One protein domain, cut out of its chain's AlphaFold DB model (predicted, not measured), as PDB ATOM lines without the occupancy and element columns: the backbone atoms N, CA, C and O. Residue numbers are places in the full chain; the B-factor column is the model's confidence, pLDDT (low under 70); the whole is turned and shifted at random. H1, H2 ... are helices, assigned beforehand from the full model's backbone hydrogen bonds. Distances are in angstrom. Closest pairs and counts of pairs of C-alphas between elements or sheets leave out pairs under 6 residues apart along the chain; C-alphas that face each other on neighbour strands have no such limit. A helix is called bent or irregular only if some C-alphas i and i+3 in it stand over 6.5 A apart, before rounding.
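What this domain is: This is residues 42 to 196 of the 371 residues of an uncharacterized protein of candidate division TM6 bacterium RIFCSPHIGHO2_12_FULL_32_22 (UniProt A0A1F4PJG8). What shape do these atoms make? Three helices, H2a, H5 and H6, lie side by side in a long up-and-down bundle, each running against the one before it, and H5 and H6 in it form a long hairpin. At one end of the bundle H2b and H4 pack together across H6 and H5, with short H3 beside them, while at the other end H1 sticks out with residues 42 to 48 and 50 to 54. What is it made of, and how large is it? The printed part has 155 residues with six named helices, H1 to H6 in chain order, and no named strand; the class is all helix. It is loose, with a radius of gyration of the C-alphas of 18.6 A, and spans 54 by 40 by 28 A.

Where its parts are: Where does the printed part start? H1, residues 42 to 54, begins at C-alpha 42, (-64.051, 4.183, 1.608), and is 17.9 A long. What follows it? H2, residues 62 to 91, was assigned as one helix by its hydrogen bonds but is bent, with C-alphas 79 and 82 7.9 A apart; its arms are H2a, residues 62 to 79, 25.8 A, and H2b, residues 82 to 91, 14.3 A. H3 is residues 98 to 104, 10.1 A, and H4 is residues 110 to 123, 20.2 A, only just irregular, with C-alphas 115 and 118 6.6 A apart. Which helices are longest? H5, residues 127 to 156, is 43.0 A long, and H6, residues 162 to 194, is 47.9 A long and ends at C-alpha 194, (-35.888, -15.812, -7.545).

How they stand to each other: How does the bundle fit together? H2a touches H5 with closest C-alphas Ala 69 and Val 144, 6.0 A, and H6 with Leu 73 and Ile 178, 6.6 A. H5 and H6 touch, closest at the C-alphas of Ile 152 and Tyr 168, 5.8 A, at a shallow tilt of 26 degrees, opposite ways. What stands at the bend? The arms H2a and H2b are about perpendicular, at 73 degrees. H2b touches H4, closest at the C-alphas of Val 83 and Leu 116, 6.3 A, and H3 is close to H6 but not clearly touching, with the C-alphas of Lys 101 and Phe 187 7.1 A apart. Are the helix backbones complete? Every O i to N i+4 pair is within hydrogen-bond range in H1, H2a, H2b, H3 and H5, against 7 of 10 in H4 and 28 of 29 in H6.

The domain as a whole: How far does it reach? The two C-alphas farthest apart, those of Glu 110 and Glu 160, are 55.5 A apart. Is the printed part whole? It has no cut and no long link. Where is confidence low? Residues 42 to 59 are under 70.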
ATOM      1  N   ALA A  42     -65.157   4.585   2.477       45.38
ATOM      2  CA  ALA A  42     -64.051   4.183   1.608       45.38
ATOM      3  C   ALA A  42     -64.548   3.642   0.255       45.38
ATOM      4  O   ALA A  42     -64.030   4.038  -0.786       45.38
ATOM      5  N   ILE A  43     -65.598   2.813   0.247       52.12
ATOM      6  CA  ILE A  43     -66.219   2.293  -0.983       52.12
ATOM      7  C   ILE A  43     -66.833   3.427  -1.808       52.12
ATOM      8  O   ILE A  43     -66.641   3.469  -3.022       52.12
ATOM      9  N   LEU A  44     -67.527   4.377  -1.175       47.25
ATOM     10  CA  LEU A  44     -68.108   5.528  -1.869       47.25
ATOM     11  C   LEU A  44     -67.038   6.475  -2.424       47.25
ATOM     12  O   LEU A  44     -67.202   6.988  -3.527       47.25
ATOM     13  N   VAL A  45     -65.927   6.676  -1.711       54.44
ATOM     14  CA  VAL A  45     -64.794   7.490  -2.178       54.44
ATOM     15  C   VAL A  45     -64.079   6.800  -3.338       54.44
ATOM     16  O   VAL A  45     -63.848   7.434  -4.365       54.44
ATOM     17  N   VAL A  46     -63.796   5.498  -3.242       52.75
ATOM     18  CA  VAL A  46     -63.197   4.719  -4.339       52.75
ATOM     19  C   VAL A  46     -64.137   4.663  -5.547       52.75
ATOM     20  O   VAL A  46     -63.686   4.832  -6.679       52.75
ATOM     21  N   GLY A  47     -65.446   4.514  -5.321       42.16
ATOM     22  CA  GLY A  47     -66.476   4.559  -6.358       42.16
ATOM     23  C   GLY A  47     -66.567   5.928  -7.035       42.16
ATOM     24  O   GLY A  47     -66.552   6.007  -8.261       42.16
ATOM     25  N   ALA A  48     -66.571   7.017  -6.267       53.06
ATOM     26  CA  ALA A  48     -66.593   8.381  -6.790       53.06
ATOM     27  C   ALA A  48     -65.302   8.740  -7.544       53.06
ATOM     28  O   ALA A  48     -65.374   9.365  -8.601       53.06
ATOM     29  N   ILE A  49     -64.131   8.303  -7.065       54.62
ATOM     30  CA  ILE A  49     -62.848   8.449  -7.772       54.62
ATOM     31  C   ILE A  49     -62.852   7.619  -9.061       54.62
ATOM     32  O   ILE A  49     -62.413   8.106 -10.101       54.62
ATOM     33  N   GLY A  50     -63.382   6.393  -9.025       44.00
ATOM     34  CA  GLY A  50     -63.536   5.531 -10.197       44.00
ATOM     35  C   GLY A  50     -64.431   6.158 -11.266       44.00
ATOM     36  O   GLY A  50     -64.045   6.209 -12.432       44.00
ATOM     37  N   ILE A  51     -65.572   6.719 -10.861       53.06
ATOM     38  CA  ILE A  51     -66.517   7.429 -11.734       53.06
ATOM     39  C   ILE A  51     -65.889   8.728 -12.268       53.06
ATOM     40  O   ILE A  51     -65.917   8.972 -13.471       53.06
ATOM     41  N   ALA A  52     -65.238   9.537 -11.430       46.66
ATOM     42  CA  ALA A  52     -64.583  10.773 -11.866       46.66
ATOM     43  C   ALA A  52     -63.405  10.523 -12.830       46.66
ATOM     44  O   ALA A  52     -63.200  11.289 -13.774       46.66
ATOM     45  N   LYS A  53     -62.658   9.427 -12.633       46.78
ATOM     46  CA  LYS A  53     -61.595   8.968 -13.542       46.78
ATOM     47  C   LYS A  53     -62.167   8.397 -14.844       46.78
ATOM     48  O   LYS A  53     -61.551   8.567 -15.893       46.78
ATOM     49  N   TYR A  54     -63.345   7.772 -14.796       47.66
ATOM     50  CA  TYR A  54     -64.075   7.287 -15.971       47.66
ATOM     51  C   TYR A  54     -64.622   8.437 -16.837       47.66
ATOM     52  O   TYR A  54     -64.536   8.374 -18.060       47.66
ATOM     53  N   PHE A  55     -65.103   9.521 -16.218       45.00
ATOM     54  CA  PHE A  55     -65.645  10.703 -16.907       45.00
ATOM     55  C   PHE A  55     -64.607  11.789 -17.258       45.00
ATOM     56  O   PHE A  55     -64.979  12.854 -17.747       45.00
ATOM     57  N   GLY A  56     -63.308  11.549 -17.036       45.50
ATOM     58  CA  GLY A  56     -62.242  12.468 -17.466       45.50
ATOM     59  C   GLY A  56     -62.236  13.833 -16.763       45.50
ATOM     60  O   GLY A  56     -61.594  14.763 -17.242       45.50
ATOM     61  N   TRP A  57     -62.911  13.972 -15.615       41.94
ATOM     62  CA  TRP A  57     -62.978  15.232 -14.852       41.94
ATOM     63  C   TRP A  57     -61.623  15.694 -14.288       41.94
ATOM     64  O   TRP A  57     -61.483  16.850 -13.894       41.94
ATOM     65  N   PHE A  58     -60.619  14.817 -14.305       51.22
ATOM     66  CA  PHE A  58     -59.228  15.094 -13.952       51.22
ATOM     67  C   PHE A  58     -58.277  14.674 -15.084       51.22
ATOM     68  O   PHE A  58     -57.274  14.009 -14.827       51.22
ATOM     69  N   ASP A  59     -58.594  14.984 -16.348       63.50
ATOM     70  CA  ASP A  59     -57.638  14.744 -17.437       63.50
ATOM     71  C   ASP A  59     -56.398  15.631 -17.204       63.50
ATOM     72  O   ASP A  59     -56.397  16.842 -17.425       63.50
ATOM     73  N   GLU A  60     -55.331  15.002 -16.709       79.50
ATOM     74  CA  GLU A  60     -54.010  15.599 -16.532       79.50
ATOM     75  C   GLU A  60     -53.575  16.298 -17.834       79.50
ATOM     76  O   GLU A  60     -53.805  15.788 -18.936       79.50
ATOM     77  N   LYS A  61     -52.963  17.485 -17.745       87.00
ATOM     78  CA  LYS A  61     -52.427  18.165 -18.936       87.00
ATOM     79  C   LYS A  61     -51.318  17.319 -19.573       87.00
ATOM     80  O   LYS A  61     -50.563  16.660 -18.863       87.00
ATOM     81  N   ASN A  62     -51.181  17.378 -20.900       87.81
ATOM     82  CA  ASN A  62     -50.170  16.599 -21.633       87.81
ATOM     83  C   ASN A  62     -48.743  16.839 -21.106       87.81
ATOM     84  O   ASN A  62     -47.981  15.889 -20.959       87.81
ATOM     85  N   GLU A  63     -48.408  18.091 -20.779       90.12
ATOM     86  CA  GLU A  63     -47.119  18.477 -20.188       90.12
ATOM     87  C   GLU A  63     -46.871  17.803 -18.838       90.12
ATOM     88  O   GLU A  63     -45.793  17.265 -18.609       90.12
ATOM     89  N   ASN A  64     -47.878  17.773 -17.963       90.88
ATOM     90  CA  ASN A  64     -47.757  17.151 -16.645       90.88
ATOM     91  C   ASN A  64     -47.533  15.641 -16.767       90.88
ATOM     92  O   ASN A  64     -46.651  15.104 -16.101       90.88
ATOM     93  N   LEU A  65     -48.260  14.979 -17.675       91.44
ATOM     94  CA  LEU A  65     -48.074  13.553 -17.938       91.44
ATOM     95  C   LEU A  65     -46.667  13.258 -18.476       91.44
ATOM     96  O   LEU A  65     -46.031  12.313 -18.015       91.44
ATOM     97  N   LEU A  66     -46.169  14.072 -19.415       92.19
ATOM     98  CA  LEU A  66     -44.803  13.949 -19.937       92.19
ATOM     99  C   LEU A  66     -43.756  14.153 -18.837       92.19
ATOM    100  O   LEU A  66     -42.858  13.328 -18.706       92.19
ATOM    101  N   ASN A  67     -43.892  15.203 -18.026       91.31
ATOM    102  CA  ASN A  67     -42.960  15.501 -16.940       91.31
ATOM    103  C   ASN A  67     -42.947  14.390 -15.887       91.31
ATOM    104  O   ASN A  67     -41.881  13.978 -15.438       91.31
ATOM    105  N   ARG A  68     -44.122  13.867 -15.518       92.69
ATOM    106  CA  ARG A  68     -44.247  12.739 -14.590       92.69
ATOM    107  C   ARG A  68     -43.604  11.474 -15.158       92.69
ATOM    108  O   ARG A  68     -42.865  10.803 -14.449       92.69
ATOM    109  N   ALA A  69     -43.853  11.162 -16.428       93.62
ATOM    110  CA  ALA A  69     -43.272  10.001 -17.093       93.62
ATOM    111  C   ALA A  69     -41.748  10.080 -17.223       93.62
ATOM    112  O   ALA A  69     -41.057   9.109 -16.918       93.62
ATOM    113  N   ASP A  70     -41.225  11.238 -17.621       94.25
ATOM    114  CA  ASP A  70     -39.788  11.486 -17.720       94.25
ATOM    115  C   ASP A  70     -39.126  11.417 -16.337       94.25
ATOM    116  O   ASP A  70     -38.075  10.797 -16.180       94.25
ATOM    117  N   HIS A  71     -39.774  11.979 -15.312       92.62
ATOM    118  CA  HIS A  71     -39.299  11.905 -13.934       92.62
ATOM    119  C   HIS A  71     -39.229  10.465 -13.410       92.62
ATOM    120  O   HIS A  71     -38.200  10.074 -12.856       92.62
ATOM    121  N   GLU A  72     -40.280   9.662 -13.599       91.12
ATOM    122  CA  GLU A  72     -40.279   8.258 -13.170       91.12
ATOM    123  C   GLU A  72     -39.209   7.446 -13.910       91.12
ATOM    124  O   GLU A  72     -38.480   6.677 -13.282       91.12
ATOM    125  N   LEU A  73     -39.055   7.651 -15.225       93.50
ATOM    126  CA  LEU A  73     -38.029   6.965 -16.015       93.50
ATOM    127  C   LEU A  73     -36.620   7.332 -15.539       93.50
ATOM    128  O   LEU A  73     -35.816   6.443 -15.264       93.50
ATOM    129  N   LYS A  74     -36.323   8.626 -15.382       92.50
ATOM    130  CA  LYS A  74     -35.020   9.099 -14.887       92.50
ATOM    131  C   LYS A  74     -34.716   8.583 -13.490       92.50
ATOM    132  O   LYS A  74     -33.598   8.141 -13.241       92.50
ATOM    133  N   THR A  75     -35.708   8.594 -12.604       88.69
ATOM    134  CA  THR A  75     -35.562   8.075 -11.240       88.69
ATOM    135  C   THR A  75     -35.223   6.587 -11.265       88.69
ATOM    136  O   THR A  75     -34.274   6.167 -10.605       88.69
ATOM    137  N   ALA A  76     -35.932   5.795 -12.072       89.06
ATOM    138  CA  ALA A  76     -35.667   4.366 -12.199       89.06
ATOM    139  C   ALA A  76     -34.298   4.065 -12.835       89.06
ATOM    140  O   ALA A  76     -33.637   3.108 -12.431       89.06
ATOM    141  N   ILE A  77     -33.849   4.873 -13.802       89.94
ATOM    142  CA  ILE A  77     -32.505   4.771 -14.395       89.94
ATOM    143  C   ILE A  77     -31.436   5.084 -13.352       89.94
ATOM    144  O   ILE A  77     -30.538   4.279 -13.135       89.94
ATOM    145  N   MET A  78     -31.545   6.219 -12.663       86.69
ATOM    146  CA  MET A  78     -30.556   6.630 -11.666       86.69
ATOM    147  C   MET A  78     -30.405   5.616 -10.530       86.69
ATOM    148  O   MET A  78     -29.288   5.348 -10.103       86.69
ATOM    149  N   GLN A  79     -31.515   5.057 -10.043       83.25
ATOM    150  CA  GLN A  79     -31.495   4.148  -8.896       83.25
ATOM    151  C   GLN A  79     -30.988   2.746  -9.249       83.25
ATOM    152  O   GLN A  79     -30.298   2.133  -8.440       83.25
ATOM    153  N   PHE A  80     -31.315   2.229 -10.439       86.31
ATOM    154  CA  PHE A  80     -31.116   0.808 -10.747       86.31
ATOM    155  C   PHE A  80     -30.195   0.521 -11.925       86.31
ATOM    156  O   PHE A  80     -29.910  -0.648 -12.186       86.31
ATOM    157  N   SER A  81     -29.700   1.546 -12.622       88.56
ATOM    158  CA  SER A  81     -28.801   1.349 -13.761       88.56
ATOM    159  C   SER A  81     -27.587   0.469 -13.439       88.56
ATOM    160  O   SER A  81     -27.296  -0.376 -14.281       88.56
ATOM    161  N   PRO A  82     -26.913   0.562 -12.272       89.75
ATOM    162  CA  PRO A  82     -25.786  -0.324 -11.966       89.75
ATOM    163  C   PRO A  82     -26.184  -1.806 -11.900       89.75
ATOM    164  O   PRO A  82     -25.545  -2.645 -12.531       89.75
ATOM    165  N   VAL A  83     -27.284  -2.107 -11.201       92.12
ATOM    166  CA  VAL A  83     -27.826  -3.467 -11.034       92.12
ATOM    167  C   VAL A  83     -28.254  -4.036 -12.386       92.12
ATOM    168  O   VAL A  83     -27.860  -5.140 -12.753       92.12
ATOM    169  N   ILE A  84     -29.025  -3.262 -13.156       94.00
ATOM    170  CA  ILE A  84     -29.499  -3.663 -14.485       94.00
ATOM    171  C   ILE A  84     -28.331  -3.874 -15.439       94.00
ATOM    172  O   ILE A  84     -28.312  -4.872 -16.150       94.00
ATOM    173  N   LYS A  85     -27.357  -2.959 -15.444       93.19
ATOM    174  CA  LYS A  85     -26.194  -3.047 -16.323       93.19
ATOM    175  C   LYS A  85     -25.384  -4.304 -16.035       93.19
ATOM    176  O   LYS A  85     -25.052  -5.010 -16.971       93.19
ATOM    177  N   LEU A  86     -25.124  -4.625 -14.767       93.94
ATOM    178  CA  LEU A  86     -24.366  -5.828 -14.417       93.94
ATOM    179  C   LEU A  86     -25.064  -7.114 -14.901       93.94
ATOM    180  O   LEU A  86     -24.420  -8.025 -15.423       93.94
ATOM    181  N   ILE A  87     -26.391  -7.181 -14.760       94.56
ATOM    182  CA  ILE A  87     -27.182  -8.320 -15.240       94.56
ATOM    183  C   ILE A  87     -27.209  -8.355 -16.775       94.56
ATOM    184  O   ILE A  87     -27.072  -9.428 -17.361       94.56
ATOM    185  N   ASP A  88     -27.367  -7.210 -17.436       94.38
ATOM    186  CA  ASP A  88     -27.413  -7.128 -18.898       94.38
ATOM    187  C   ASP A  88     -26.057  -7.429 -19.549       94.38
ATOM    188  O   ASP A  88     -26.009  -8.162 -20.530       94.38
ATOM    189  N   ASP A  89     -24.951  -6.974 -18.957       93.81
ATOM    190  CA  ASP A  89     -23.591  -7.311 -19.394       93.81
ATOM    191  C   ASP A  89     -23.347  -8.835 -19.321       93.81
ATOM    192  O   ASP A  89     -22.599  -9.386 -20.129       93.81
ATOM    193  N   THR A  90     -24.023  -9.529 -18.394       93.81
ATOM    194  CA  THR A  90     -23.929 -10.990 -18.232       93.81
ATOM    195  C   THR A  90     -24.850 -11.746 -19.196       93.81
ATOM    196  O   THR A  90     -24.428 -12.702 -19.846       93.81
ATOM    197  N   TYR A  91     -26.117 -11.339 -19.308       93.31
ATOM    198  CA  TYR A  91     -27.155 -12.125 -19.991       93.31
ATOM    199  C   TYR A  91     -27.604 -11.579 -21.351       93.31
ATOM    200  O   TYR A  91     -28.242 -12.308 -22.122       93.31
ATOM    201  N   GLN A  92     -27.260 -10.328 -21.667       92.81
ATOM    202  CA  GLN A  92     -27.649  -9.609 -22.882       92.81
ATOM    203  C   GLN A  92     -29.169  -9.617 -23.092       92.81
ATOM    204  O   GLN A  92     -29.681 -10.024 -24.140       92.81
ATOM    205  N   ILE A  93     -29.911  -9.186 -22.066       91.19
ATOM    206  CA  ILE A  93     -31.363  -9.346 -21.909       91.19
ATOM    207  C   ILE A  93     -32.114  -8.862 -23.153       91.19
ATOM    208  O   ILE A  93     -33.081  -9.499 -23.579       91.19
ATOM    209  N   LYS A  94     -31.686  -7.752 -23.765       87.50
ATOM    210  CA  LYS A  94     -32.380  -7.166 -24.922       87.50
ATOM    211  C   LYS A  94     -32.469  -8.113 -26.119       87.50
ATOM    212  O   LYS A  94     -33.482  -8.110 -26.813       87.50
ATOM    213  N   PHE A  95     -31.446  -8.933 -26.337       89.62
ATOM    214  CA  PHE A  95     -31.341  -9.815 -27.502       89.62
ATOM    215  C   PHE A  95     -31.937 -11.206 -27.262       89.62
ATOM    216  O   PHE A  95     -31.980 -12.021 -28.180       89.62
ATOM    217  N   ARG A  96     -32.425 -11.473 -26.044       90.88
ATOM    218  CA  ARG A  96     -33.026 -12.755 -25.667       90.88
ATOM    219  C   ARG A  96     -34.528 -12.778 -25.915       90.88
ATOM    220  O   ARG A  96     -35.250 -11.812 -25.627       90.88
ATOM    221  N   ASN A  97     -35.027 -13.916 -26.381       92.81
ATOM    222  CA  ASN A  97     -36.466 -14.146 -26.489       92.81
ATOM    223  C   ASN A  97     -37.096 -14.438 -25.107       92.81
ATOM    224  O   ASN A  97     -36.411 -14.563 -24.092       92.81
ATOM    225  N   ALA A  98     -38.429 -14.517 -25.046       89.12
ATOM    226  CA  ALA A  98     -39.147 -14.704 -23.783       89.12
ATOM    227  C   ALA A  98     -38.834 -16.044 -23.089       89.12
ATOM    228  O   ALA A  98     -38.782 -16.093 -21.860       89.12
ATOM    229  N   HIS A  99     -38.612 -17.113 -23.860       90.69
ATOM    230  CA  HIS A  99     -38.301 -18.437 -23.321       90.69
ATOM    231  C   HIS A  99     -36.889 -18.476 -22.723       90.69
ATOM    232  O   HIS A  99     -36.712 -18.910 -21.589       90.69
ATOM    233  N   GLU A 100     -35.903 -17.930 -23.436       92.56
ATOM    234  CA  GLU A 100     -34.529 -17.791 -22.943       92.56
ATOM    235  C   GLU A 100     -34.484 -16.973 -21.651       92.56
ATOM    236  O   GLU A 100     -33.915 -17.418 -20.660       92.56
ATOM    237  N   LYS A 101     -35.164 -15.820 -21.620       92.25
ATOM    238  CA  LYS A 101     -35.273 -14.984 -20.413       92.25
ATOM    239  C   LYS A 101     -35.835 -15.756 -19.221       92.25
ATOM    240  O   LYS A 101     -35.337 -15.609 -18.109       92.25
ATOM    241  N   ALA A 102     -36.869 -16.569 -19.434       90.81
ATOM    242  CA  ALA A 102     -37.471 -17.364 -18.370       90.81
ATOM    243  C   ALA A 102     -36.503 -18.418 -17.804       90.81
ATOM    244  O   ALA A 102     -36.516 -18.659 -16.597       90.81
ATOM    245  N   ASN A 103     -35.646 -19.002 -18.645       92.69
ATOM    246  CA  ASN A 103     -34.636 -19.966 -18.211       92.69
ATOM    247  C   ASN A 103     -33.515 -19.280 -17.410       92.69
ATOM    248  O   ASN A 103     -33.211 -19.721 -16.304       92.69
ATOM    249  N   LEU A 104     -32.986 -18.158 -17.914       94.19
ATOM    250  CA  LEU A 104     -31.908 -17.390 -17.267       94.19
ATOM    251  C   LEU A 104     -32.302 -16.861 -15.877       94.19
ATOM    252  O   LEU A 104     -31.476 -16.758 -14.980       94.19
ATOM    253  N   VAL A 105     -33.589 -16.574 -15.663       93.50
ATOM    254  CA  VAL A 105     -34.139 -16.142 -14.365       93.50
ATOM    255  C   VAL A 105     -33.984 -17.197 -13.250       93.50
ATOM    256  O   VAL A 105     -34.122 -16.863 -12.072       93.50
ATOM    257  N   ASN A 106     -33.725 -18.463 -13.592       91.44
ATOM    258  CA  ASN A 106     -33.469 -19.540 -12.628       91.44
ATOM    259  C   ASN A 106     -32.001 -19.998 -12.616       91.44
ATOM    260  O   ASN A 106     -31.660 -20.917 -11.872       91.44
ATOM    261  N   GLU A 107     -31.149 -19.411 -13.456       93.19
ATOM    262  CA  GLU A 107     -29.751 -19.808 -13.576       93.19
ATOM    263  C   GLU A 107     -28.943 -19.336 -12.364       93.19
ATOM    264  O   GLU A 107     -28.997 -18.177 -11.951       93.19
ATOM    265  N   ILE A 108     -28.166 -20.251 -11.786       93.19
ATOM    266  CA  ILE A 108     -27.322 -19.953 -10.633       93.19
ATOM    267  C   ILE A 108     -25.982 -19.417 -11.136       93.19
ATOM    268  O   ILE A 108     -25.106 -20.184 -11.526       93.19
ATOM    269  N   HIS A 109     -25.807 -18.099 -11.068       93.38
ATOM    270  CA  HIS A 109     -24.543 -17.434 -11.377       93.38
ATOM    271  C   HIS A 109     -23.997 -16.724 -10.127       93.38
ATOM    272  O   HIS A 109     -24.162 -15.517  -9.951       93.38
ATOM    273  N   GLU A 110     -23.355 -17.470  -9.220       92.12
ATOM    274  CA  GLU A 110     -22.947 -16.955  -7.896       92.12
ATOM    275  C   GLU A 110     -22.037 -15.722  -7.964       92.12
ATOM    276  O   GLU A 110     -22.213 -14.803  -7.174       92.12
ATOM    277  N   LEU A 111     -21.139 -15.626  -8.952       93.25
ATOM    278  CA  LEU A 111     -20.293 -14.438  -9.130       93.25
ATOM    279  C   LEU A 111     -21.115 -13.174  -9.443       93.25
ATOM    280  O   LEU A 111     -20.783 -12.081  -8.989       93.25
ATOM    281  N   LEU A 112     -22.213 -13.333 -10.190       94.38
ATOM    282  CA  LEU A 112     -23.123 -12.234 -10.515       94.38
ATOM    283  C   LEU A 112     -23.893 -11.839  -9.254       94.38
ATOM    284  O   LEU A 112     -23.952 -10.663  -8.915       94.38
ATOM    285  N   LEU A 113     -24.430 -12.819  -8.524       95.31
ATOM    286  CA  LEU A 113     -25.151 -12.581  -7.273       95.31
ATOM    287  C   LEU A 113     -24.263 -11.908  -6.212       95.31
ATOM    288  O   LEU A 113     -24.699 -10.957  -5.565       95.31
ATOM    289  N   ALA A 114     -23.003 -12.333  -6.085       91.94
ATOM    290  CA  ALA A 114     -22.011 -11.696  -5.222       91.94
ATOM    291  C   ALA A 114     -21.732 -10.240  -5.631       91.94
ATOM    292  O   ALA A 114     -21.637  -9.377  -4.765       91.94
ATOM    293  N   GLY A 115     -21.650  -9.947  -6.934       90.25
ATOM    294  CA  GLY A 115     -21.487  -8.578  -7.437       90.25
ATOM    295  C   GLY A 115     -22.728  -7.696  -7.253       90.25
ATOM    296  O   GLY A 115     -22.600  -6.490  -7.053       90.25
ATOM    297  N   LEU A 116     -23.927  -8.286  -7.287       93.44
ATOM    298  CA  LEU A 116     -25.195  -7.572  -7.105       93.44
ATOM    299  C   LEU A 116     -25.457  -7.194  -5.649       93.44
ATOM    300  O   LEU A 116     -26.033  -6.140  -5.393       93.44
ATOM    301  N   HIS A 117     -25.049  -8.036  -4.700       89.44
ATOM    302  CA  HIS A 117     -25.307  -7.837  -3.273       89.44
ATOM    303  C   HIS A 117     -24.896  -6.440  -2.748       89.44
ATOM    304  O   HIS A 117     -25.793  -5.724  -2.295       89.44
ATOM    305  N   PRO A 118     -23.645  -5.958  -2.914       88.06
ATOM    306  CA  PRO A 118     -23.263  -4.619  -2.456       88.06
ATOM    307  C   PRO A 118     -23.993  -3.497  -3.209       88.06
ATOM    308  O   PRO A 118     -24.227  -2.426  -2.657       88.06
ATOM    309  N   MET A 119     -24.396  -3.719  -4.467       89.44
ATOM    310  CA  MET A 119     -25.179  -2.730  -5.217       89.44
ATOM    311  C   MET A 119     -26.604  -2.593  -4.669       89.44
ATOM    312  O   MET A 119     -27.164  -1.499  -4.686       89.44
ATOM    313  N   LEU A 120     -27.193  -3.687  -4.177       88.62
ATOM    314  CA  LEU A 120     -28.509  -3.666  -3.539       88.62
ATOM    315  C   LEU A 120     -28.452  -2.996  -2.161       88.62
ATOM    316  O   LEU A 120     -29.378  -2.262  -1.821       88.62
ATOM    317  N   GLU A 121     -27.360  -3.170  -1.413       84.62
ATOM    318  CA  GLU A 121     -27.150  -2.482  -0.130       84.62
ATOM    319  C   GLU A 121     -27.095  -0.952  -0.272       84.62
ATOM    320  O   GLU A 121     -27.592  -0.238   0.601       84.62
ATOM    321  N   LEU A 122     -26.574  -0.436  -1.397       83.00
ATOM    322  CA  LEU A 122     -26.601   1.000  -1.711       83.00
ATOM    323  C   LEU A 122     -28.023   1.541  -1.920       83.00
ATOM    324  O   LEU A 122     -28.263   2.729  -1.703       83.00
ATOM    325  N   VAL A 123     -28.958   0.691  -2.356       82.81
ATOM    326  CA  VAL A 123     -30.375   1.056  -2.478       82.81
ATOM    327  C   VAL A 123     -31.040   1.002  -1.107       82.81
ATOM    328  O   VAL A 123     -31.750   1.934  -0.726       82.81
ATOM    329  N   HIS A 124     -30.836  -0.094  -0.375       83.94
ATOM    330  CA  HIS A 124     -31.357  -0.265   0.974       83.94
ATOM    331  C   HIS A 124     -30.542  -1.322   1.749       83.94
ATOM    332  O   HIS A 124     -30.276  -2.386   1.191       83.94
ATOM    333  N   PRO A 125     -30.235  -1.118   3.051       79.75
ATOM    334  CA  PRO A 125     -29.418  -2.057   3.839       79.75
ATOM    335  C   PRO A 125     -29.984  -3.479   3.920       79.75
ATOM    336  O   PRO A 125     -29.253  -4.446   4.076       79.75
ATOM    337  N   LYS A 126     -31.312  -3.608   3.836       82.31
ATOM    338  CA  LYS A 126     -31.992  -4.902   3.737       82.31
ATOM    339  C   LYS A 126     -32.364  -5.199   2.289       82.31
ATOM    340  O   LYS A 126     -33.082  -4.410   1.670       82.31
ATOM    341  N   THR A 127     -31.892  -6.329   1.770       83.31
ATOM    342  CA  THR A 127     -32.025  -6.682   0.351       83.31
ATOM    343  C   THR A 127     -33.463  -6.981  -0.079       83.31
ATOM    344  O   THR A 127     -33.841  -6.656  -1.199       83.31
ATOM    345  N   ASP A 128     -34.284  -7.549   0.802       84.00
ATOM    346  CA  ASP A 128     -35.721  -7.764   0.584       84.00
ATOM    347  C   ASP A 128     -36.451  -6.445   0.280       84.00
ATOM    348  O   ASP A 128     -37.161  -6.332  -0.719       84.00
ATOM    349  N   MET A 129     -36.179  -5.412   1.075       85.69
ATOM    350  CA  MET A 129     -36.711  -4.065   0.880       85.69
ATOM    351  C   MET A 129     -36.154  -3.419  -0.397       85.69
ATOM    352  O   MET A 129     -36.895  -2.756  -1.116       85.69
ATOM    353  N   ALA A 130     -34.875  -3.635  -0.734       85.88
ATOM    354  CA  ALA A 130     -34.311  -3.158  -2.003       85.88
ATOM    355  C   ALA A 130     -35.053  -3.760  -3.215       85.88
ATOM    356  O   ALA A 130     -35.392  -3.038  -4.158       85.88
ATOM    357  N   ILE A 131     -35.365  -5.061  -3.168       87.25
ATOM    358  CA  ILE A 131     -36.159  -5.761  -4.191       87.25
ATOM    359  C   ILE A 131     -37.601  -5.232  -4.221       87.25
ATOM    360  O   ILE A 131     -38.164  -5.035  -5.299       87.25
ATOM    361  N   GLU A 132     -38.205  -4.941  -3.069       87.94
ATOM    362  CA  GLU A 132     -39.544  -4.347  -3.009       87.94
ATOM    363  C   GLU A 132     -39.587  -2.955  -3.661       87.94
ATOM    364  O   GLU A 132     -40.469  -2.678  -4.479       87.94
ATOM    365  N   ILE A 133     -38.604  -2.092  -3.378       86.38
ATOM    366  CA  ILE A 133     -38.475  -0.772  -4.019       86.38
ATOM    367  C   ILE A 133     -38.339  -0.941  -5.540       86.38
ATOM    368  O   ILE A 133     -38.976  -0.206  -6.300       86.38
ATOM    369  N   PHE A 134     -37.573  -1.938  -5.989       87.06
ATOM    370  CA  PHE A 134     -37.432  -2.280  -7.403       87.06
ATOM    371  C   PHE A 134     -38.787  -2.634  -8.044       87.06
ATOM    372  O   PHE A 134     -39.166  -2.072  -9.077       87.06
ATOM    373  N   ASN A 135     -39.561  -3.508  -7.398       87.38
ATOM    374  CA  ASN A 135     -40.884  -3.934  -7.862       87.38
ATOM    375  C   ASN A 135     -41.878  -2.765  -7.905       87.38
ATOM    376  O   ASN A 135     -42.587  -2.576  -8.898       87.38
ATOM    377  N   ASN A 136     -41.891  -1.925  -6.869       88.50
ATOM    378  CA  ASN A 136     -42.744  -0.739  -6.800       88.50
ATOM    379  C   ASN A 136     -42.447   0.239  -7.947       88.50
ATOM    380  O   ASN A 136     -43.367   0.783  -8.563       88.50
ATOM    381  N   ARG A 137     -41.169   0.409  -8.300       87.56
ATOM    382  CA  ARG A 137     -40.742   1.262  -9.419       87.56
ATOM    383  C   ARG A 137     -41.127   0.687 -10.776       87.56
ATOM    384  O   ARG A 137     -41.606   1.428 -11.635       87.56
ATOM    385  N   GLN A 138     -41.029  -0.628 -10.951       91.06
ATOM    386  CA  GLN A 138     -41.560  -1.296 -12.139       91.06
ATOM    387  C   GLN A 138     -43.078  -1.067 -12.279       91.06
ATOM    388  O   GLN A 138     -43.559  -0.738 -13.366       91.06
ATOM    389  N   HIS A 139     -43.844  -1.203 -11.192       90.94
ATOM    390  CA  HIS A 139     -45.289  -0.951 -11.196       90.94
ATOM    391  C   HIS A 139     -45.636   0.506 -11.529       90.94
ATOM    392  O   HIS A 139     -46.548   0.744 -12.328       90.94
ATOM    393  N   ALA A 140     -44.894   1.471 -10.977       89.31
ATOM    394  CA  ALA A 140     -45.067   2.889 -11.279       89.31
ATOM    395  C   ALA A 140     -44.853   3.177 -12.776       89.31
ATOM    396  O   ALA A 140     -45.729   3.760 -13.421       89.31
ATOM    397  N   LEU A 141     -43.760   2.676 -13.364       92.88
ATOM    398  CA  LEU A 141     -43.472   2.848 -14.791       92.88
ATOM    399  C   LEU A 141     -44.517   2.194 -15.696       92.88
ATOM    400  O   LEU A 141     -44.961   2.817 -16.661       92.88
ATOM    401  N   LYS A 142     -44.987   0.985 -15.363       94.50
ATOM    402  CA  LYS A 142     -46.099   0.337 -16.082       94.50
ATOM    403  C   LYS A 142     -47.366   1.183 -16.060       94.50
ATOM    404  O   LYS A 142     -48.046   1.312 -17.080       94.50
ATOM    405  N   SER A 143     -47.698   1.749 -14.899       93.06
ATOM    406  CA  SER A 143     -48.874   2.606 -14.753       93.06
ATOM    407  C   SER A 143     -48.756   3.855 -15.623       93.06
ATOM    408  O   SER A 143     -49.693   4.177 -16.352       93.06
ATOM    409  N   VAL A 144     -47.609   4.536 -15.584       93.19
ATOM    410  CA  VAL A 144     -47.408   5.764 -16.361       93.19
ATOM    411  C   VAL A 144     -47.362   5.480 -17.860       93.19
ATOM    412  O   VAL A 144     -47.987   6.204 -18.634       93.19
ATOM    413  N   LYS A 145     -46.737   4.376 -18.282       95.75
ATOM    414  CA  LYS A 145     -46.782   3.935 -19.678       95.75
ATOM    415  C   LYS A 145     -48.211   3.711 -20.165       95.75
ATOM    416  O   LYS A 145     -48.583   4.190 -21.231       95.75
ATOM    417  N   LYS A 146     -49.044   3.036 -19.369       95.00
ATOM    418  CA  LYS A 146     -50.456   2.819 -19.709       95.00
ATOM    419  C   LYS A 146     -51.208   4.140 -19.901       95.00
ATOM    420  O   LYS A 146     -52.074   4.232 -20.772       95.00
ATOM    421  N   ASP A 147     -50.896   5.151 -19.095       93.12
ATOM    422  CA  ASP A 147     -51.478   6.487 -19.229       93.12
ATOM    423  C   ASP A 147     -50.967   7.217 -20.488       93.12
ATOM    424  O   ASP A 147     -51.776   7.827 -21.195       93.12
ATOM    425  N   LEU A 148     -49.677   7.081 -20.831       94.00
ATOM    426  CA  LEU A 148     -49.117   7.556 -22.104       94.00
ATOM    427  C   LEU A 148     -49.798   6.889 -23.300       94.00
ATOM    428  O   LEU A 148     -50.319   7.592 -24.158       94.00
ATOM    429  N   ASP A 149     -49.881   5.559 -23.337       94.62
ATOM    430  CA  ASP A 149     -50.470   4.802 -24.451       94.62
ATOM    431  C   ASP A 149     -51.935   5.199 -24.691       94.62
ATOM    432  O   ASP A 149     -52.361   5.439 -25.826       94.62
ATOM    433  N   ARG A 150     -52.712   5.376 -23.615       92.75
ATOM    434  CA  ARG A 150     -54.082   5.910 -23.698       92.75
ATOM    435  C   ARG A 150     -54.116   7.316 -24.294       92.75
ATOM    436  O   ARG A 150     -54.995   7.610 -25.108       92.75
ATOM    437  N   ARG A 151     -53.201   8.200 -23.886       91.81
ATOM    438  CA  ARG A 151     -53.149   9.583 -24.380       91.81
ATOM    439  C   ARG A 151     -52.679   9.649 -25.834       91.81
ATOM    440  O   ARG A 151     -53.274  10.394 -26.607       91.81
ATOM    441  N   ILE A 152     -51.714   8.820 -26.230       93.62
ATOM    442  CA  ILE A 152     -51.246   8.654 -27.612       93.62
ATOM    443  C   ILE A 152     -52.416   8.261 -28.518       93.62
ATOM    444  O   ILE A 152     -52.617   8.880 -29.561       93.62
ATOM    445  N   LEU A 153     -53.249   7.297 -28.104       91.50
ATOM    446  CA  LEU A 153     -54.442   6.896 -28.861       91.50
ATOM    447  C   LEU A 153     -55.470   8.029 -29.008       91.50
ATOM    448  O   LEU A 153     -56.085   8.151 -30.068       91.50
ATOM    449  N   LYS A 154     -55.655   8.865 -27.972       89.50
ATOM    450  CA  LYS A 154     -56.516  10.061 -28.041       89.50
ATOM    451  C   LYS A 154     -55.945  11.096 -29.023       89.50
ATOM    452  O   LYS A 154     -56.672  11.575 -29.888       89.50
ATOM    453  N   LEU A 155     -54.653  11.416 -28.913       88.69
ATOM    454  CA  LEU A 155     -53.982  12.423 -29.747       88.69
ATOM    455  C   LEU A 155     -53.885  12.000 -31.216       88.69
ATOM    456  O   LEU A 155     -54.063  12.840 -32.094       88.69
ATOM    457  N   ARG A 156     -53.697  10.700 -31.489       89.19
ATOM    458  CA  ARG A 156     -53.633  10.139 -32.849       89.19
ATOM    459  C   ARG A 156     -54.855  10.490 -33.701       89.19
ATOM    460  O   ARG A 156     -54.732  10.623 -34.912       89.19
ATOM    461  N   LYS A 157     -56.028  10.641 -33.079       87.00
ATOM    462  CA  LYS A 157     -57.277  10.999 -33.770       87.00
ATOM    463  C   LYS A 157     -57.351  12.479 -34.166       87.00
ATOM    464  O   LYS A 157     -58.151  12.813 -35.025       87.00
ATOM    465  N   ASN A 158     -56.520  13.337 -33.567       85.12
ATOM    466  CA  ASN A 158     -56.576  14.797 -33.690       85.12
ATOM    467  C   ASN A 158     -55.201  15.397 -34.060       85.12
ATOM    468  O   ASN A 158     -54.823  16.453 -33.541       85.12
ATOM    469  N   LEU A 159     -54.429  14.717 -34.917       83.62
ATOM    470  CA  LEU A 159     -53.056  15.109 -35.285       83.62
ATOM    471  C   LEU A 159     -52.968  16.353 -36.178       83.62
ATOM    472  O   LEU A 159     -51.884  16.908 -36.338       83.62
ATOM    473  N   GLU A 160     -54.089  16.798 -36.743       76.38
ATOM    474  CA  GLU A 160     -54.165  17.990 -37.595       76.38
ATOM    475  C   GLU A 160     -53.774  19.276 -36.841       76.38
ATOM    476  O   GLU A 160     -53.316  20.244 -37.446       76.38
ATOM    477  N   TYR A 161     -53.868  19.274 -35.507       75.69
ATOM    478  CA  TYR A 161     -53.425  20.379 -34.661       75.69
ATOM    479  C   TYR A 161     -51.928  20.256 -34.334       75.69
ATOM    480  O   TYR A 161     -51.486  19.270 -33.741       75.69
ATOM    481  N   LYS A 162     -51.148  21.295 -34.664       75.31
ATOM    482  CA  LYS A 162     -49.681  21.332 -34.493       75.31
ATOM    483  C   LYS A 162     -49.222  20.984 -33.067       75.31
ATOM    484  O   LYS A 162     -48.280  20.209 -32.909       75.31
ATOM    485  N   ASP A 163     -49.922  21.483 -32.047       78.38
ATOM    486  CA  ASP A 163     -49.610  21.192 -30.640       78.38
ATOM    487  C   ASP A 163     -49.857  19.717 -30.293       78.38
ATOM    488  O   ASP A 163     -49.051  19.089 -29.606       78.38
ATOM    489  N   ASN A 164     -50.924  19.117 -30.833       84.81
ATOM    490  CA  ASN A 164     -51.204  17.693 -30.642       84.81
ATOM    491  C   ASN A 164     -50.134  16.818 -31.289       84.81
ATOM    492  O   ASN A 164     -49.786  15.791 -30.711       84.81
ATOM    493  N   LYS A 165     -49.591  17.226 -32.444       88.31
ATOM    494  CA  LYS A 165     -48.483  16.520 -33.097       88.31
ATOM    495  C   LYS A 165     -47.219  16.530 -32.232       88.31
ATOM    496  O   LYS A 165     -46.649  15.470 -32.004       88.31
ATOM    497  N   TYR A 166     -46.836  17.683 -31.674       91.12
ATOM    498  CA  TYR A 166     -45.692  17.770 -30.754       91.12
ATOM    499  C   TYR A 166     -45.849  16.838 -29.543       91.12
ATOM    500  O   TYR A 166     -44.950  16.050 -29.238       91.12
ATOM    501  N   PHE A 167     -46.999  16.893 -28.859       91.94
ATOM    502  CA  PHE A 167     -47.250  16.032 -27.702       91.94
ATOM    503  C   PHE A 167     -47.307  14.555 -28.085       91.94
ATOM    504  O   PHE A 167     -46.791  13.722 -27.345       91.94
ATOM    505  N   TYR A 168     -47.902  14.232 -29.233       93.75
ATOM    506  CA  TYR A 168     -47.955  12.873 -29.752       93.75
ATOM    507  C   TYR A 168     -46.549  12.307 -29.967       93.75
ATOM    508  O   TYR A 168     -46.226  11.275 -29.380       93.75
ATOM    509  N   ASP A 169     -45.697  13.010 -30.717       93.94
ATOM    510  CA  ASP A 169     -44.341  12.551 -31.038       93.94
ATOM    511  C   ASP A 169     -43.510  12.339 -29.759       93.94
ATOM    512  O   ASP A 169     -42.859  11.304 -29.590       93.94
ATOM    513  N   ARG A 170     -43.592  13.274 -28.801       95.25
ATOM    514  CA  ARG A 170     -42.873  13.166 -27.518       95.25
ATOM    515  C   ARG A 170     -43.392  12.029 -26.643       95.25
ATOM    516  O   ARG A 170     -42.588  11.323 -26.039       95.25
ATOM    517  N   MET A 171     -44.708  11.827 -26.574       96.25
ATOM    518  CA  MET A 171     -45.289  10.724 -25.802       96.25
ATOM    519  C   MET A 171     -44.955   9.367 -26.419       96.25
ATOM    520  O   MET A 171     -44.665   8.440 -25.670       96.25
ATOM    521  N   VAL A 172     -44.954   9.244 -27.752       96.62
ATOM    522  CA  VAL A 172     -44.540   8.015 -28.451       96.62
ATOM    523  C   VAL A 172     -43.077   7.696 -28.155       96.62
ATOM    524  O   VAL A 172     -42.775   6.572 -27.755       96.62
ATOM    525  N   GLN A 173     -42.183   8.683 -28.273       97.00
ATOM    526  CA  GLN A 173     -40.765   8.511 -27.948       97.00
ATOM    527  C   GLN A 173     -40.570   8.037 -26.502       97.00
ATOM    528  O   GLN A 173     -39.857   7.065 -26.258       97.00
ATOM    529  N   LEU A 174     -41.217   8.706 -25.545       96.75
ATOM    530  CA  LEU A 174     -41.081   8.382 -24.128       96.75
ATOM    531  C   LEU A 174     -41.729   7.035 -23.774       96.75
ATOM    532  O   LEU A 174     -41.168   6.278 -22.989       96.75
ATOM    533  N   SER A 175     -42.871   6.698 -24.384       97.12
ATOM    534  CA  SER A 175     -43.511   5.388 -24.213       97.12
ATOM    535  C   SER A 175     -42.597   4.259 -24.693       97.12
ATOM    536  O   SER A 175     -42.439   3.268 -23.983       97.12
ATOM    537  N   GLN A 176     -41.916   4.436 -25.834       96.62
ATOM    538  CA  GLN A 176     -40.941   3.460 -26.325       96.62
ATOM    539  C   GLN A 176     -39.731   3.329 -25.393       96.62
ATOM    540  O   GLN A 176     -39.306   2.218 -25.100       96.62
ATOM    541  N   GLN A 177     -39.197   4.442 -24.879       96.38
ATOM    542  CA  GLN A 177     -38.098   4.401 -23.906       96.38
ATOM    543  C   GLN A 177     -38.494   3.669 -22.618       96.38
ATOM    544  O   GLN A 177     -37.702   2.894 -22.083       96.38
ATOM    545  N   ILE A 178     -39.720   3.889 -22.130       96.81
ATOM    546  CA  ILE A 178     -40.239   3.176 -20.962       96.81
ATOM    547  C   ILE A 178     -40.438   1.690 -21.281       96.81
ATOM    548  O   ILE A 178     -40.078   0.869 -20.448       96.81
ATOM    549  N   GLU A 179     -40.966   1.325 -22.454       95.31
ATOM    550  CA  GLU A 179     -41.100  -0.081 -22.879       95.31
ATOM    551  C   GLU A 179     -39.742  -0.790 -22.889       95.31
ATOM    552  O   GLU A 179     -39.580  -1.838 -22.263       95.31
ATOM    553  N   ASP A 180     -38.748  -0.180 -23.538       93.25
ATOM    554  CA  ASP A 180     -37.393  -0.716 -23.633       93.25
ATOM    555  C   ASP A 180     -36.779  -0.908 -22.239       93.25
ATOM    556  O   ASP A 180     -36.164  -1.939 -21.964       93.25
ATOM    557  N   TYR A 181     -36.970   0.061 -21.335       94.38
ATOM    558  CA  TYR A 181     -36.447  -0.025 -19.973       94.38
ATOM    559  C   TYR A 181     -37.207  -1.037 -19.106       94.38
ATOM    560  O   TYR A 181     -36.608  -1.743 -18.290       94.38
ATOM    561  N   LEU A 182     -38.524  -1.152 -19.304       94.06
ATOM    562  CA  LEU A 182     -39.362  -2.114 -18.599       94.06
ATOM    563  C   LEU A 182     -38.875  -3.539 -18.837       94.06
ATOM    564  O   LEU A 182     -38.834  -4.283 -17.867       94.06
ATOM    565  N   ILE A 183     -38.429  -3.901 -20.047       93.31
ATOM    566  CA  ILE A 183     -37.874  -5.237 -20.342       93.31
ATOM    567  C   ILE A 183     -36.770  -5.621 -19.343       93.31
ATOM    568  O   ILE A 183     -36.793  -6.724 -18.790       93.31
ATOM    569  N   TYR A 184     -35.829  -4.710 -19.081       94.19
ATOM    570  CA  TYR A 184     -34.743  -4.948 -18.130       94.19
ATOM    571  C   TYR A 184     -35.236  -5.006 -16.687       94.19
ATOM    572  O   TYR A 184     -34.809  -5.879 -15.929       94.19
ATOM    573  N   LEU A 185     -36.154  -4.109 -16.311       92.50
ATOM    574  CA  LEU A 185     -36.757  -4.110 -14.980       92.50
ATOM    575  C   LEU A 185     -37.517  -5.415 -14.716       92.50
ATOM    576  O   LEU A 185     -37.360  -6.005 -13.654       92.50
ATOM    577  N   GLU A 186     -38.311  -5.913 -15.664       92.38
ATOM    578  CA  GLU A 186     -39.070  -7.148 -15.447       92.38
ATOM    579  C   GLU A 186     -38.159  -8.352 -15.255       92.38
ATOM    580  O   GLU A 186     -38.414  -9.186 -14.386       92.38
ATOM    581  N   PHE A 187     -37.118  -8.451 -16.082       94.81
ATOM    582  CA  PHE A 187     -36.145  -9.525 -15.978       94.81
ATOM    583  C   PHE A 187     -35.416  -9.455 -14.636       94.81
ATOM    584  O   PHE A 187     -35.401 -10.434 -13.894       94.81
ATOM    585  N   THR A 188     -34.880  -8.281 -14.296       94.38
ATOM    586  CA  THR A 188     -34.104  -8.060 -13.071       94.38
ATOM    587  C   THR A 188     -34.942  -8.316 -11.823       94.38
ATOM    588  O   THR A 188     -34.511  -9.053 -10.946       94.38
ATOM    589  N   SER A 189     -36.166  -7.786 -11.766       92.31
ATOM    590  CA  SER A 189     -37.111  -8.030 -10.669       92.31
ATOM    591  C   SER A 189     -37.331  -9.528 -10.440       92.31
ATOM    592  O   SER A 189     -37.201 -10.016  -9.313       92.31
ATOM    593  N   LYS A 190     -37.613 -10.279 -11.512       93.62
ATOM    594  CA  LYS A 190     -37.836 -11.728 -11.436       93.62
ATOM    595  C   LYS A 190     -36.574 -12.477 -11.026       93.62
ATOM    596  O   LYS A 190     -36.662 -13.347 -10.166       93.62
ATOM    597  N   PHE A 191     -35.425 -12.131 -11.604       95.31
ATOM    598  CA  PHE A 191     -34.130 -12.727 -11.275       95.31
ATOM    599  C   PHE A 191     -33.789 -12.517  -9.791       95.31
ATOM    600  O   PHE A 191     -33.573 -13.483  -9.063       95.31
ATOM    601  N   LEU A 192     -33.848 -11.274  -9.303       94.38
ATOM    602  CA  LEU A 192     -33.570 -10.943  -7.902       94.38
ATOM    603  C   LEU A 192     -34.548 -11.629  -6.941       94.38
ATOM    604  O   LEU A 192     -34.123 -12.209  -5.946       94.38
ATOM    605  N   SER A 193     -35.845 -11.617  -7.260       92.88
ATOM    606  CA  SER A 193     -36.868 -12.288  -6.446       92.88
ATOM    607  C   SER A 193     -36.650 -13.801  -6.400       92.88
ATOM    608  O   SER A 193     -36.842 -14.437  -5.365       92.88
ATOM    609  N   ASN A 194     -36.215 -14.396  -7.511       94.38
ATOM    610  CA  ASN A 194     -35.888 -15.812  -7.545       94.38
ATOM    611  C   ASN A 194     -34.679 -16.152  -6.679       94.38
ATOM    612  O   ASN A 194     -34.701 -17.172  -5.991       94.38
ATOM    613  N   HIS A 195     -33.671 -15.287  -6.662       95.56
ATOM    614  CA  HIS A 195     -32.452 -15.482  -5.889       95.56
ATOM    615  C   HIS A 195     -32.468 -14.800  -4.513       95.56
ATOM    616  O   HIS A 195     -31.427 -14.717  -3.873       95.56
ATOM    617  N   ILE A 196     -33.634 -14.392  -3.993       93.75
ATOM    618  CA  ILE A 196     -33.744 -13.681  -2.704       93.75
ATOM    619  C   ILE A 196     -33.051 -14.417  -1.547       93.75
ATOM    620  O   ILE A 196     -32.305 -13.814  -0.781       93.75
TER     621      ILE A 196